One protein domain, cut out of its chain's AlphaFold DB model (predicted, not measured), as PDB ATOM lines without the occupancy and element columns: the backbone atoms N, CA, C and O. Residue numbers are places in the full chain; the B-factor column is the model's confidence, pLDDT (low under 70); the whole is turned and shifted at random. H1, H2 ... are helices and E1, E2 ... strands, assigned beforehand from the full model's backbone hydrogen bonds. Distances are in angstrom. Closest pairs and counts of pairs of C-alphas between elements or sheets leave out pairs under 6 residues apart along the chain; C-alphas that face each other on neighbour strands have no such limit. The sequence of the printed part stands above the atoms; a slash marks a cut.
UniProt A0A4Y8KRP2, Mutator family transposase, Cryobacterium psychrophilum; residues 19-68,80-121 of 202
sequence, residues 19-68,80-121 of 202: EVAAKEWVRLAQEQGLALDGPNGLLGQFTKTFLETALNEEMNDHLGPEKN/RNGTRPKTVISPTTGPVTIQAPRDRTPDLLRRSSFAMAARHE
ATOM      1  N   GLU A  19     -64.816  30.132  -3.084       92.00
ATOM      2  CA  GLU A  19     -65.392  28.856  -3.528       92.00
ATOM      3  C   GLU A  19     -66.198  28.997  -4.819       92.00
ATOM      4  O   GLU A  19     -66.120  28.129  -5.691       92.00
ATOM      5  N   VAL A  20     -66.983  30.069  -4.946       94.88
ATOM      6  CA  VAL A  20     -67.747  30.343  -6.170       94.88
ATOM      7  C   VAL A  20     -66.790  30.580  -7.337       94.88
ATOM      8  O   VAL A  20     -66.936  29.942  -8.378       94.88
ATOM      9  N   ALA A  21     -65.763  31.412  -7.150       93.94
ATOM     10  CA  ALA A  21     -64.740  31.636  -8.165       93.94
ATOM     11  C   ALA A  21     -64.017  30.330  -8.533       93.94
ATOM     12  O   ALA A  21     -63.923  29.994  -9.708       93.94
ATOM     13  N   ALA A  22     -63.577  29.537  -7.556       93.00
ATOM     14  CA  ALA A  22     -62.887  28.277  -7.818       93.00
ATOM     15  C   ALA A  22     -63.736  27.305  -8.655       93.00
ATOM     16  O   ALA A  22     -63.220  26.682  -9.584       93.00
ATOM     17  N   LYS A  23     -65.044  27.208  -8.379       94.50
ATOM     18  CA  LYS A  23     -65.971  26.381  -9.169       94.50
ATOM     19  C   LYS A  23     -66.057  26.842 -10.622       94.50
ATOM     20  O   LYS A  23     -65.968  26.004 -11.517       94.50
ATOM     21  N   GLU A  24     -66.184  28.147 -10.853       94.94
ATOM     22  CA  GLU A  24     -66.221  28.705 -12.211       94.94
ATOM     23  C   GLU A  24     -64.910  28.447 -12.967       94.94
ATOM     24  O   GLU A  24     -64.924  28.048 -14.127       94.94
ATOM     25  N   TRP A  25     -63.760  28.583 -12.303       93.56
ATOM     26  CA  TRP A  25     -62.460  28.348 -12.935       93.56
ATOM     27  C   TRP A  25     -62.252  26.878 -13.307       93.56
ATOM     28  O   TRP A  25     -61.753  26.585 -14.393       93.56
ATOM     29  N   VAL A  26     -62.665  25.944 -12.444       95.19
ATOM     30  CA  VAL A  26     -62.620  24.505 -12.750       95.19
ATOM     31  C   VAL A  26     -63.541  24.170 -13.919       95.19
ATOM     32  O   VAL A  26     -63.145  23.415 -14.805       95.19
ATOM     33  N   ARG A  27     -64.742  24.754 -13.960       95.94
ATOM     34  CA  ARG A  27     -65.675  24.576 -15.075       95.94
ATOM     35  C   ARG A  27     -65.069  25.058 -16.396       95.94
ATOM     36  O   ARG A  27     -65.036  24.292 -17.354       95.94
ATOM     37  N   LEU A  28     -64.538  26.281 -16.434       94.62
ATOM     38  CA  LEU A  28     -63.890  26.833 -17.629       94.62
ATOM     39  C   LEU A  28     -62.685  25.990 -18.068       94.62
ATOM     40  O   LEU A  28     -62.488  25.767 -19.260       94.62
ATOM     41  N   ALA A  29     -61.895  25.480 -17.120       93.75
ATOM     42  CA  ALA A  29     -60.768  24.605 -17.426       93.75
ATOM     43  C   ALA A  29     -61.212  23.285 -18.072       93.75
ATOM     44  O   ALA A  29     -60.585  22.838 -19.030       93.75
ATOM     45  N   GLN A  30     -62.305  22.687 -17.590       93.31
ATOM     46  CA  GLN A  30     -62.890  21.484 -18.189       93.31
ATOM     47  C   GLN A  30     -63.417  21.752 -19.601       93.31
ATOM     48  O   GLN A  30     -63.152  20.963 -20.504       93.31
ATOM     49  N   GLU A  31     -64.101  22.880 -19.811       95.12
ATOM     50  CA  GLU A  31     -64.574  23.313 -21.135       95.12
ATOM     51  C   GLU A  31     -63.408  23.529 -22.120       95.12
ATOM     52  O   GLU A  31     -63.533  23.238 -23.307       95.12
ATOM     53  N   GLN A  32     -62.250  23.974 -21.624       92.75
ATOM     54  CA  GLN A  32     -61.019  24.149 -22.405       92.75
ATOM     55  C   GLN A  32     -60.173  22.869 -22.532       92.75
ATOM     56  O   GLN A  32     -59.152  22.882 -23.221       92.75
ATOM     57  N   GLY A  33     -60.562  21.771 -21.877       93.25
ATOM     58  CA  GLY A  33     -59.799  20.519 -21.868       93.25
ATOM     59  C   GLY A  33     -58.450  20.610 -21.144       93.25
ATOM     60  O   GLY A  33     -57.539  19.837 -21.438       93.25
ATOM     61  N   LEU A  34     -58.292  21.558 -20.216       92.81
ATOM     62  CA  LEU A  34     -57.081  21.705 -19.416       92.81
ATOM     63  C   LEU A  34     -57.022  20.633 -18.322       92.81
ATOM     64  O   LEU A  34     -57.999  20.383 -17.615       92.81
ATOM     65  N   ALA A  35     -55.839  20.047 -18.128       92.25
ATOM     66  CA  ALA A  35     -55.563  19.238 -16.946       92.25
ATOM     67  C   ALA A  35     -55.671  20.100 -15.678       92.25
ATOM     68  O   ALA A  35     -55.370  21.298 -15.699       92.25
ATOM     69  N   LEU A  36     -56.090  19.501 -14.563       90.94
ATOM     70  CA  LEU A  36     -56.191  20.217 -13.289       90.94
ATOM     71  C   LEU A  36     -54.796  20.560 -12.735       90.94
ATOM     72  O   LEU A  36     -54.583  21.647 -12.193       90.94
ATOM     73  N   ASP A  37     -53.851  19.641 -12.915       88.56
ATOM     74  CA  ASP A  37     -52.471  19.672 -12.450       88.56
ATOM     75  C   ASP A  37     -51.454  19.719 -13.609       88.56
ATOM     76  O   ASP A  37     -51.798  19.773 -14.792       88.56
ATOM     77  N   GLY A  38     -50.168  19.759 -13.255       87.81
ATOM     78  CA  GLY A  38     -49.065  19.890 -14.206       87.81
ATOM     79  C   GLY A  38     -48.769  21.333 -14.648       87.81
ATOM     80  O   GLY A  38     -49.564  22.251 -14.426       87.81
ATOM     81  N   PRO A  39     -47.610  21.566 -15.294       88.06
ATOM     82  CA  PRO A  39     -47.062  22.913 -15.490       88.06
ATOM     83  C   PRO A  39     -47.888  23.768 -16.457       88.06
ATOM     84  O   PRO A  39     -47.897  24.992 -16.347       88.06
ATOM     85  N   ASN A  40     -48.614  23.114 -17.367       90.50
ATOM     86  CA  ASN A  40     -49.518  23.753 -18.323       90.50
ATOM     87  C   ASN A  40     -51.002  23.603 -17.940       90.50
ATOM     88  O   ASN A  40     -51.856  24.091 -18.679       90.50
ATOM     89  N   GLY A  41     -51.310  22.927 -16.827       92.56
ATOM     90  CA  GLY A  41     -52.674  22.746 -16.329       92.56
ATOM     91  C   GLY A  41     -53.206  23.977 -15.596       92.56
ATOM     92  O   GLY A  41     -52.494  24.969 -15.414       92.56
ATOM     93  N   LEU A  42     -54.455  23.903 -15.135       94.69
ATOM     94  CA  LEU A  42     -55.147  24.998 -14.449       94.69
ATOM     95  C   LEU A  42     -54.330  25.526 -13.266       94.69
ATOM     96  O   LEU A  42     -54.084  26.728 -13.172       94.69
ATOM     97  N   LEU A  43     -53.860  24.636 -12.389       93.19
ATOM     98  CA  LEU A  43     -53.077  25.040 -11.225       93.19
ATOM     99  C   LEU A  43     -51.728  25.661 -11.631       93.19
ATOM    100  O   LEU A  43     -51.236  26.570 -10.961       93.19
ATOM    101  N   GLY A  44     -51.127  25.213 -12.738       91.88
ATOM    102  CA  GLY A  44     -49.862  25.747 -13.261       91.88
ATOM    103  C   GLY A  44     -50.023  27.170 -13.779       91.88
ATOM    104  O   GLY A  44     -49.259  28.069 -13.429       91.88
ATOM    105  N   GLN A  45     -51.085  27.407 -14.541       92.62
ATOM    106  CA  GLN A  45     -51.399  28.736 -15.053       92.62
ATOM    107  C   GLN A  45     -51.883  29.690 -13.957       92.62
ATOM    108  O   GLN A  45     -51.517  30.869 -13.965       92.62
ATOM    109  N   PHE A  46     -52.645  29.184 -12.985       93.56
ATOM    110  CA  PHE A  46     -53.055  29.961 -11.821       93.56
ATOM    111  C   PHE A  46     -51.840  30.390 -10.996       93.56
ATOM    112  O   PHE A  46     -51.679  31.575 -10.722       93.56
ATOM    113  N   THR A  47     -50.941  29.460 -10.660       91.19
ATOM    114  CA  THR A  47     -49.718  29.782  -9.905       91.19
ATOM    115  C   THR A  47     -48.818  30.757 -10.656       91.19
ATOM    116  O   THR A  47     -48.305  31.691 -10.042       91.19
ATOM    117  N   LYS A  48     -48.677  30.615 -11.981       92.56
ATOM    118  CA  LYS A  48     -47.984  31.603 -12.819       92.56
ATOM    119  C   LYS A  48     -48.600  32.993 -12.674       92.56
ATOM    120  O   LYS A  48     -47.897  33.932 -12.315       92.56
ATOM    121  N   THR A  49     -49.902  33.108 -12.932       94.12
ATOM    122  CA  THR A  49     -50.621  34.389 -12.909       94.12
ATOM    123  C   THR A  49     -50.570  35.020 -11.524       94.12
ATOM    124  O   THR A  49     -50.269  36.200 -11.396       94.12
ATOM    125  N   PHE A  50     -50.796  34.232 -10.475       92.94
ATOM    126  CA  PHE A  50     -50.733  34.695  -9.094       92.94
ATOM    127  C   PHE A  50     -49.351  35.264  -8.750       92.94
ATOM    128  O   PHE A  50     -49.253  36.371  -8.227       92.94
ATOM    129  N   LEU A  51     -48.276  34.542  -9.086       91.69
ATOM    130  CA  LEU A  51     -46.908  34.989  -8.819       91.69
ATOM    131  C   LEU A  51     -46.528  36.228  -9.637       91.69
ATOM    132  O   LEU A  51     -45.901  37.137  -9.101       91.69
ATOM    133  N   GLU A  52     -46.891  36.285 -10.919       92.62
ATOM    134  CA  GLU A  52     -46.631  37.456 -11.762       92.62
ATOM    135  C   GLU A  52     -47.383  38.692 -11.252       92.62
ATOM    136  O   GLU A  52     -46.798  39.773 -11.186       92.62
ATOM    137  N   THR A  53     -48.644  38.544 -10.838       92.75
ATOM    138  CA  THR A  53     -49.436  39.641 -10.263       92.75
ATOM    139  C   THR A  53     -48.854  40.105  -8.934       92.75
ATOM    140  O   THR A  53     -48.561  41.290  -8.798       92.75
ATOM    141  N   ALA A  54     -48.578  39.188  -8.002       90.62
ATOM    142  CA  ALA A  54     -48.011  39.533  -6.697       90.62
ATOM    143  C   ALA A  54     -46.662  40.261  -6.824       90.62
ATOM    144  O   ALA A  54     -46.429  41.274  -6.168       90.62
ATOM    145  N   LEU A  55     -45.780  39.797  -7.717       88.75
ATOM    146  CA  LEU A  55     -44.493  40.456  -7.958       88.75
ATOM    147  C   LEU A  55     -44.649  41.828  -8.632       88.75
ATOM    148  O   LEU A  55     -43.826  42.718  -8.411       88.75
ATOM    149  N   ASN A  56     -45.664  42.011  -9.481       88.50
ATOM    150  CA  ASN A  56     -45.948  43.307 -10.096       88.50
ATOM    151  C   ASN A  56     -46.529  44.306  -9.090       88.50
ATOM    152  O   ASN A  56     -46.159  45.476  -9.141       88.50
ATOM    153  N   GLU A  57     -47.403  43.865  -8.189       88.81
ATOM    154  CA  GLU A  57     -47.928  44.700  -7.103       88.81
ATOM    155  C   GLU A  57     -46.808  45.125  -6.159       88.81
ATOM    156  O   GLU A  57     -46.639  46.313  -5.913       88.81
ATOM    157  N   GLU A  58     -45.937  44.198  -5.768       86.44
ATOM    158  CA  GLU A  58     -44.755  44.532  -4.979       86.44
ATOM    159  C   GLU A  58     -43.856  45.554  -5.700       86.44
ATOM    160  O   GLU A  58     -43.431  46.551  -5.121       86.44
ATOM    161  N   MET A  59     -43.606  45.367  -6.998       84.88
ATOM    162  CA  MET A  59     -42.879  46.348  -7.811       84.88
ATOM    163  C   MET A  59     -43.576  47.725  -7.804       84.88
ATOM    164  O   MET A  59     -42.896  48.752  -7.776       84.88
ATOM    165  N   ASN A  60     -44.914  47.759  -7.838       85.44
ATOM    166  CA  ASN A  60     -45.714  48.986  -7.737       85.44
ATOM    167  C   ASN A  60     -45.580  49.659  -6.375       85.44
ATOM    168  O   ASN A  60     -45.473  50.881  -6.345       85.44
ATOM    169  N   ASP A  61     -45.502  48.899  -5.291       83.81
ATOM    170  CA  ASP A  61     -45.322  49.454  -3.950       83.81
ATOM    171  C   ASP A  61     -43.927  50.064  -3.762       83.81
ATOM    172  O   ASP A  61     -43.779  51.129  -3.167       83.81
ATOM    173  N   HIS A  62     -42.889  49.425  -4.309       80.06
ATOM    174  CA  HIS A  62     -41.505  49.881  -4.142       80.06
ATOM    175  C   HIS A  62     -41.097  51.010  -5.103       80.06
ATOM    176  O   HIS A  62     -40.257  51.834  -4.744       80.06
ATOM    177  N   LEU A  63     -41.624  51.036  -6.336       81.12
ATOM    178  CA  LEU A  63     -41.238  52.007  -7.379       81.12
ATOM    179  C   LEU A  63     -42.389  52.941  -7.822       81.12
ATOM    180  O   LEU A  63     -42.170  53.816  -8.659       81.12
ATOM    181  N   GLY A  64     -43.610  52.771  -7.308       77.94
ATOM    182  CA  GLY A  64     -44.827  53.441  -7.799       77.94
ATOM    183  C   GLY A  64     -45.399  52.761  -9.053       77.94
ATOM    184  O   GLY A  64     -44.719  51.935  -9.644       77.94
ATOM    185  N   PRO A  65     -46.628  53.052  -9.512       66.00
ATOM    186  CA  PRO A  65     -47.272  52.344 -10.633       66.00
ATOM    187  C   PRO A  65     -46.750  52.730 -12.031       66.00
ATOM    188  O   PRO A  65     -47.049  52.050 -13.015       66.00
ATOM    189  N   GLU A  66     -45.980  53.815 -12.152       64.31
ATOM    190  CA  GLU A  66     -45.571  54.348 -13.453       64.31
ATOM    191  C   GLU A  66     -44.528  53.439 -14.133       64.31
ATOM    192  O   GLU A  66     -43.468  53.108 -13.584       64.31
ATOM    193  N   LYS A  67     -44.833  52.992 -15.355       61.16
ATOM    194  CA  LYS A  67     -43.889  52.267 -16.215       61.16
ATOM    195  C   LYS A  67     -43.127  53.286 -17.058       61.16
ATOM    196  O   LYS A  67     -43.745  54.144 -17.672       61.16
ATOM    197  N   ASN A  68     -41.805  53.135 -17.139       58.28
ATOM    198  CA  ASN A  68     -40.929  53.939 -18.000       58.28
ATOM    199  C   ASN A  68     -40.927  55.449 -17.707       58.28
ATOM    200  O   ASN A  68     -40.955  56.249 -18.642       58.28
ATOM    201  N   ARG A  80     -38.038  50.584 -13.080       84.31
ATOM    202  CA  ARG A  80     -38.390  49.305 -13.702       84.31
ATOM    203  C   ARG A  80     -37.552  49.070 -14.959       84.31
ATOM    204  O   ARG A  80     -37.479  49.922 -15.837       84.31
ATOM    205  N   ASN A  81     -36.978  47.880 -15.068       86.38
ATOM    206  CA  ASN A  81     -36.132  47.431 -16.169       86.38
ATOM    207  C   ASN A  81     -36.688  46.136 -16.790       86.38
ATOM    208  O   ASN A  81     -36.011  45.108 -16.856       86.38
ATOM    209  N   GLY A  82     -37.960  46.189 -17.194       86.94
ATOM    210  CA  GLY A  82     -38.657  45.089 -17.863       86.94
ATOM    211  C   GLY A  82     -38.901  43.860 -16.980       86.94
ATOM    212  O   GLY A  82     -39.024  43.951 -15.757       86.94
ATOM    213  N   THR A  83     -38.992  42.697 -17.625       89.06
ATOM    214  CA  THR A  83     -39.208  41.391 -16.990       89.06
ATOM    215  C   THR A  83     -38.108  40.411 -17.388       89.06
ATOM    216  O   THR A  83     -37.423  40.585 -18.397       89.06
ATOM    217  N   ARG A  84     -37.918  39.366 -16.582       89.19
ATOM    218  CA  ARG A  84     -37.032  38.242 -16.891       89.19
ATOM    219  C   ARG A  84     -37.760  36.913 -16.689       89.19
ATOM    220  O   ARG A  84     -38.486  36.781 -15.700       89.19
ATOM    221  N   PRO A  85     -37.530  35.911 -17.553       90.88
ATOM    222  CA  PRO A  85     -38.067  34.583 -17.325       90.88
ATOM    223  C   PRO A  85     -37.412  33.962 -16.088       90.88
ATOM    224  O   PRO A  85     -36.201  34.078 -15.879       90.88
ATOM    225  N   LYS A  86     -38.216  33.295 -15.266       89.75
ATOM    226  CA  LYS A  86     -37.762  32.519 -14.114       89.75
ATOM    227  C   LYS A  86     -38.625  31.278 -13.958       89.75
ATOM    228  O   LYS A  86     -39.836  31.365 -14.092       89.75
ATOM    229  N   THR A  87     -38.020  30.142 -13.640       90.38
ATOM    230  CA  THR A  87     -38.763  28.904 -13.385       90.38
ATOM    231  C   THR A  87     -38.892  28.674 -11.885       90.38
ATOM    232  O   THR A  87     -37.897  28.663 -11.161       90.38
ATOM    233  N   VAL A  88     -40.126  28.507 -11.418       86.69
ATOM    234  CA  VAL A  88     -40.471  28.145 -10.043       86.69
ATOM    235  C   VAL A  88     -40.892  26.685 -10.045       86.69
ATOM    236  O   VAL A  88     -41.769  26.290 -10.806       86.69
ATOM    237  N   ILE A  89     -40.250  25.870  -9.216       86.94
ATOM    238  CA  ILE A  89     -40.560  24.446  -9.112       86.94
ATOM    239  C   ILE A  89     -41.549  24.265  -7.963       86.94
ATOM    240  O   ILE A  89     -41.218  24.545  -6.812       86.94
ATOM    241  N   SER A  90     -42.755  23.809  -8.289       82.00
ATOM    242  CA  SER A  90     -43.791  23.437  -7.325       82.00
ATOM    243  C   SER A  90     -43.902  21.910  -7.255       82.00
ATOM    244  O   SER A  90     -43.890  21.268  -8.307       82.00
ATOM    245  N   PRO A  91     -44.047  21.304  -6.064       80.50
ATOM    246  CA  PRO A  91     -44.201  19.855  -5.939       80.50
ATOM    247  C   PRO A  91     -45.481  19.339  -6.614       80.50
ATOM    248  O   PRO A  91     -45.464  18.267  -7.205       80.50
ATOM    249  N   THR A  92     -46.572  20.106  -6.566       80.94
ATOM    250  CA  THR A  92     -47.877  19.696  -7.115       80.94
ATOM    251  C   THR A  92     -47.988  19.966  -8.612       80.94
ATOM    252  O   THR A  92     -48.648  19.240  -9.344       80.94
ATOM    253  N   THR A  93     -47.358  21.041  -9.078       84.38
ATOM    254  CA  THR A  93     -47.581  21.579 -10.425       84.38
ATOM    255  C   THR A  93     -46.392  21.378 -11.355       84.38
ATOM    256  O   THR A  93     -46.519  21.555 -12.561       84.38
ATOM    257  N   GLY A  94     -45.232  21.001 -10.819       86.88
ATOM    258  CA  GLY A  94     -43.990  20.916 -11.574       86.88
ATOM    259  C   GLY A  94     -43.357  22.292 -11.844       86.88
ATOM    260  O   GLY A  94     -43.625  23.261 -11.124       86.88
ATOM    261  N   PRO A  95     -42.458  22.388 -12.841       88.94
ATOM    262  CA  PRO A  95     -41.754  23.624 -13.169       88.94
ATOM    263  C   PRO A  95     -42.663  24.613 -13.909       88.94
ATOM    264  O   PRO A  95     -43.075  24.369 -15.040       88.94
ATOM    265  N   VAL A  96     -42.922  25.767 -13.299       90.00
ATOM    266  CA  VAL A  96     -43.732  26.853 -13.862       90.00
ATOM    267  C   VAL A  96     -42.831  28.029 -14.227       90.00
ATOM    268  O   VAL A  96     -42.135  28.581 -13.375       90.00
ATOM    269  N   THR A  97     -42.838  28.434 -15.496       90.69
ATOM    270  CA  THR A  97     -42.068  29.594 -15.968       90.69
ATOM    271  C   THR A  97     -42.892  30.875 -15.854       90.69
ATOM    272  O   THR A  97     -43.954  30.993 -16.464       90.69
ATOM    273  N   ILE A  98     -42.365  31.845 -15.110       92.12
ATOM    274  CA  ILE A  98     -42.962  33.153 -14.830       92.12
ATOM    275  C   ILE A  98     -42.124  34.291 -15.429       92.12
ATOM    276  O   ILE A  98     -40.906  34.166 -15.581       92.12
ATOM    277  N   GLN A  99     -42.758  35.422 -15.725       92.44
ATOM    278  CA  GLN A  99     -42.121  36.681 -16.115       92.44
ATOM    279  C   GLN A  99     -41.932  37.580 -14.890       92.44
ATOM    280  O   GLN A  99     -42.761  38.429 -14.575       92.44
ATOM    281  N   ALA A 100     -40.820  37.390 -14.182       89.50
ATOM    282  CA  ALA A 100     -40.524  38.151 -12.976       89.50
ATOM    283  C   ALA A 100     -40.123  39.597 -13.326       89.50
ATOM    284  O   ALA A 100     -39.190  39.791 -14.116       89.50
ATOM    285  N   PRO A 101     -40.760  40.617 -12.731       89.25
ATOM    286  CA  PRO A 101     -40.407  42.005 -12.972       89.25
ATOM    287  C   PRO A 101     -39.014  42.309 -12.396       89.25
ATOM    288  O   PRO A 101     -38.532  41.673 -11.452       89.25
ATOM    289  N   ARG A 102     -38.311  43.247 -13.032       84.81
ATOM    290  CA  ARG A 102     -36.935  43.620 -12.701       84.81
ATOM    291  C   ARG A 102     -36.819  45.130 -12.559       84.81
ATOM    292  O   ARG A 102     -37.491  45.878 -13.257       84.81
ATOM    293  N   ASP A 103     -35.922  45.560 -11.692       85.12
ATOM    294  CA  ASP A 103     -35.503  46.937 -11.487       85.12
ATOM    295  C   ASP A 103     -34.042  47.157 -11.927       85.12
ATOM    296  O   ASP A 103     -33.291  46.214 -12.216       85.12
ATOM    297  N   ARG A 104     -33.641  48.422 -12.073       82.94
ATOM    298  CA  ARG A 104     -32.296  48.804 -12.525       82.94
ATOM    299  C   ARG A 104     -31.239  48.507 -11.460       82.94
ATOM    300  O   ARG A 104     -30.184  47.961 -11.784       82.94
ATOM    301  N   THR A 105     -31.546  48.826 -10.210       80.44
ATOM    302  CA  THR A 105     -30.724  48.550  -9.030       80.44
ATOM    303  C   THR A 105     -31.379  47.401  -8.276       80.44
ATOM    304  O   THR A 105     -32.502  47.598  -7.852       80.44
ATOM    305  N   PRO A 106     -30.740  46.230  -8.083       69.00
ATOM    306  CA  PRO A 106     -31.404  45.003  -7.622       69.00
ATOM    307  C   PRO A 106     -31.742  45.015  -6.119       69.00
ATOM    308  O   PRO A 106     -31.223  44.196  -5.353       69.00
ATOM    309  N   ASP A 107     -32.591  45.944  -5.678       69.62
ATOM    310  CA  ASP A 107     -32.993  46.081  -4.274       69.62
ATOM    311  C   ASP A 107     -34.302  45.334  -3.979       69.62
ATOM    312  O   ASP A 107     -34.468  44.771  -2.896       69.62
ATOM    313  N   LEU A 108     -35.186  45.188  -4.970       63.97
ATOM    314  CA  LEU A 108     -36.457  44.473  -4.799       63.97
ATOM    315  C   LEU A 108     -36.293  43.030  -4.335       63.97
ATOM    316  O   LEU A 108     -36.968  42.579  -3.421       63.97
ATOM    317  N   LEU A 109     -35.333  42.303  -4.910       59.19
ATOM    318  CA  LEU A 109     -35.063  40.912  -4.524       59.19
ATOM    319  C   LEU A 109     -34.396  40.792  -3.148       59.19
ATOM    320  O   LEU A 109     -34.293  39.687  -2.615       59.19
ATOM    321  N   ARG A 110     -33.884  41.897  -2.595       62.41
ATOM    322  CA  ARG A 110     -33.297  41.933  -1.252       62.41
ATOM    323  C   ARG A 110     -34.336  42.237  -0.182       62.41
ATOM    324  O   ARG A 110     -34.180  41.756   0.937       62.41
ATOM    325  N   ARG A 111     -35.367  43.009  -0.526       60.75
ATOM    326  CA  ARG A 111     -36.397  43.495   0.402       60.75
ATOM    327  C   ARG A 111     -37.784  42.929   0.119       60.75
ATOM    328  O   ARG A 111     -38.758  43.486   0.614       60.75
ATOM    329  N   SER A 112     -37.883  41.855  -0.668       59.16
ATOM    330  CA  SER A 112     -39.196  41.357  -1.048       59.16
ATOM    331  C   SER A 112     -39.943  40.800   0.163       59.16
ATOM    332  O   SER A 112     -39.417  39.897   0.827       59.16
ATOM    333  N   SER A 113     -41.156  41.275   0.427       56.47
ATOM    334  CA  SER A 113     -42.038  40.695   1.447       56.47
ATOM    335  C   SER A 113     -42.522  39.307   1.006       56.47
ATOM    336  O   SER A 113     -42.581  38.375   1.810       56.47
ATOM    337  N   PHE A 114     -42.722  39.119  -0.303       54.62
ATOM    338  CA  PHE A 114     -43.041  37.844  -0.946       54.62
ATOM    339  C   PHE A 114     -41.767  37.070  -1.333       54.62
ATOM    340  O   PHE A 114     -41.514  36.745  -2.493       54.62
ATOM    341  N   ALA A 115     -40.929  36.738  -0.347       52.69
ATOM    342  CA  ALA A 115     -39.635  36.061  -0.526       52.69
ATOM    343  C   ALA A 115     -39.717  34.568  -0.951       52.69
ATOM    344  O   ALA A 115     -38.910  33.745  -0.514       52.69
ATOM    345  N   MET A 116     -40.668  34.198  -1.812       51.03
ATOM    346  CA  MET A 116     -40.843  32.839  -2.348       51.03
ATOM    347  C   MET A 116     -39.979  32.606  -3.594       51.03
ATOM    348  O   MET A 116     -39.185  31.665  -3.647       51.03
ATOM    349  N   ALA A 117     -40.044  33.508  -4.581       48.62
ATOM    350  CA  ALA A 117     -39.343  33.313  -5.849       48.62
ATOM    351  C   ALA A 117     -37.812  33.347  -5.677       48.62
ATOM    352  O   ALA A 117     -37.099  32.543  -6.274       48.62
ATOM    353  N   ALA A 118     -37.270  34.259  -4.861       45.47
ATOM    354  CA  ALA A 118     -35.822  34.430  -4.687       45.47
ATOM    355  C   ALA A 118     -35.136  33.293  -3.898       45.47
ATOM    356  O   ALA A 118     -33.949  33.043  -4.124       45.47
ATOM    357  N   ARG A 119     -35.855  32.605  -2.997       48.72
ATOM    358  CA  ARG A 119     -35.313  31.485  -2.204       48.72
ATOM    359  C   ARG A 119     -35.270  30.173  -2.987       48.72
ATOM    360  O   ARG A 119     -34.222  29.533  -2.989       48.72
ATOM    361  N   HIS A 120     -36.331  29.839  -3.725       47.66
ATOM    362  CA  HIS A 120     -36.416  28.565  -4.456       47.66
ATOM    363  C   HIS A 120     -35.304  28.373  -5.504       47.66
ATOM    364  O   HIS A 120     -34.835  27.263  -5.716       47.66
ATOM    365  N   GLU A 121     -34.808  29.449  -6.123       44.88
ATOM    366  CA  GLU A 121     -33.708  29.359  -7.101       44.88
ATOM    367  C   GLU A 121     -32.362  28.961  -6.458       44.88
ATOM    368  O   GLU A 121     -31.566  28.256  -7.077       44.88
TER     369      GLU A 121
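What this domain is: This is residues 19 to 68 and 80 to 121 of the 202 residues of the protein "Mutator family transposase" of Cryobacterium psychrophilum (UniProt A0A4Y8KRP2). A long helix, H2, runs alongside a long two-stranded hairpin, E1 and E2, mostly over E2, and a second helix, H1, makes a corner with the beginning of H2 at one end of the body. Residues 19 to 24 of H1 stick out there, and after the hairpin a long link, residues 104 to 116, leads back to the short H3 near E1. The printed part has 92 residues, with three named helices and two named strands in the order H1, H2, E1, E2, H3. The one sheet, of order E1 - E2, is antiparallel, and the class is mixed, helices and strands. The whole is elongated, spanning 43 by 26 by 21 A, and only just loose, close to compact, with a radius of gyration of the C-alphas of 14.9 A.

How they stand to each other: H1, residues 19 to 31, and H2, residues 42 to 63, are close but not clearly touching; their closest C-alphas, those of Ala 29 and Leu 42, are 6.4 A apart. They run opposite ways at a steep tilt of 55 degrees. E1, residues 80 to 90, and E2, residues 94 to 103, form a hairpin of antiparallel neighbours with 160 degrees between their directions. N 86 and O 98 are within hydrogen-bond range at 2.8 A, as are N 94 and O 90 at 2.9 A. E1 bends by 52 degrees at residue 83. H2 has 17 pairs of C-alphas within 8 A of E2, the closest those of Lys 48 and Ile 98 at 5.6 A, but 2 such pairs with E1. H3, residues 117 to 121, has 4 such pairs with E1, the closest C-alphas being those of Val 88 and Ala 117, 6.8 A apart. H3 is apart from H2, but only just, at 8.3 A. H1 is apart from E1, E2 and H3. Every O i to N i+4 pair is within hydrogen-bond range in H1 and H2; in H3 it is 0 of 1, and 0 of 2 for O i to N i+3.

Where its parts are: H1 begins at C-alpha 19, at (-65.392, 28.856, -3.528), and is 18.5 A long. H2 measures 31.2 A and ends at C-alpha 63, at (-41.238, 52.007, -7.379). E1 is 27.2 A long and E2 27.4 A. H3, 7.0 A long, ends at C-alpha 121, at (-33.708, 29.359, -7.101).

The domain as a whole: The two C-alphas farthest apart, those of Glu 31 and Thr 105, are 43.9 A apart. Residues 69 to 79 are not printed, and C-alphas 68 and 80 are 6.8 A apart across this cut. The link from E2 to H3 is long, 13 residues; that from E1 to E2 is tight. The mean pLDDT of the printed part is 82.5, and residues 65 to 68 and 106 to 121 are under 70.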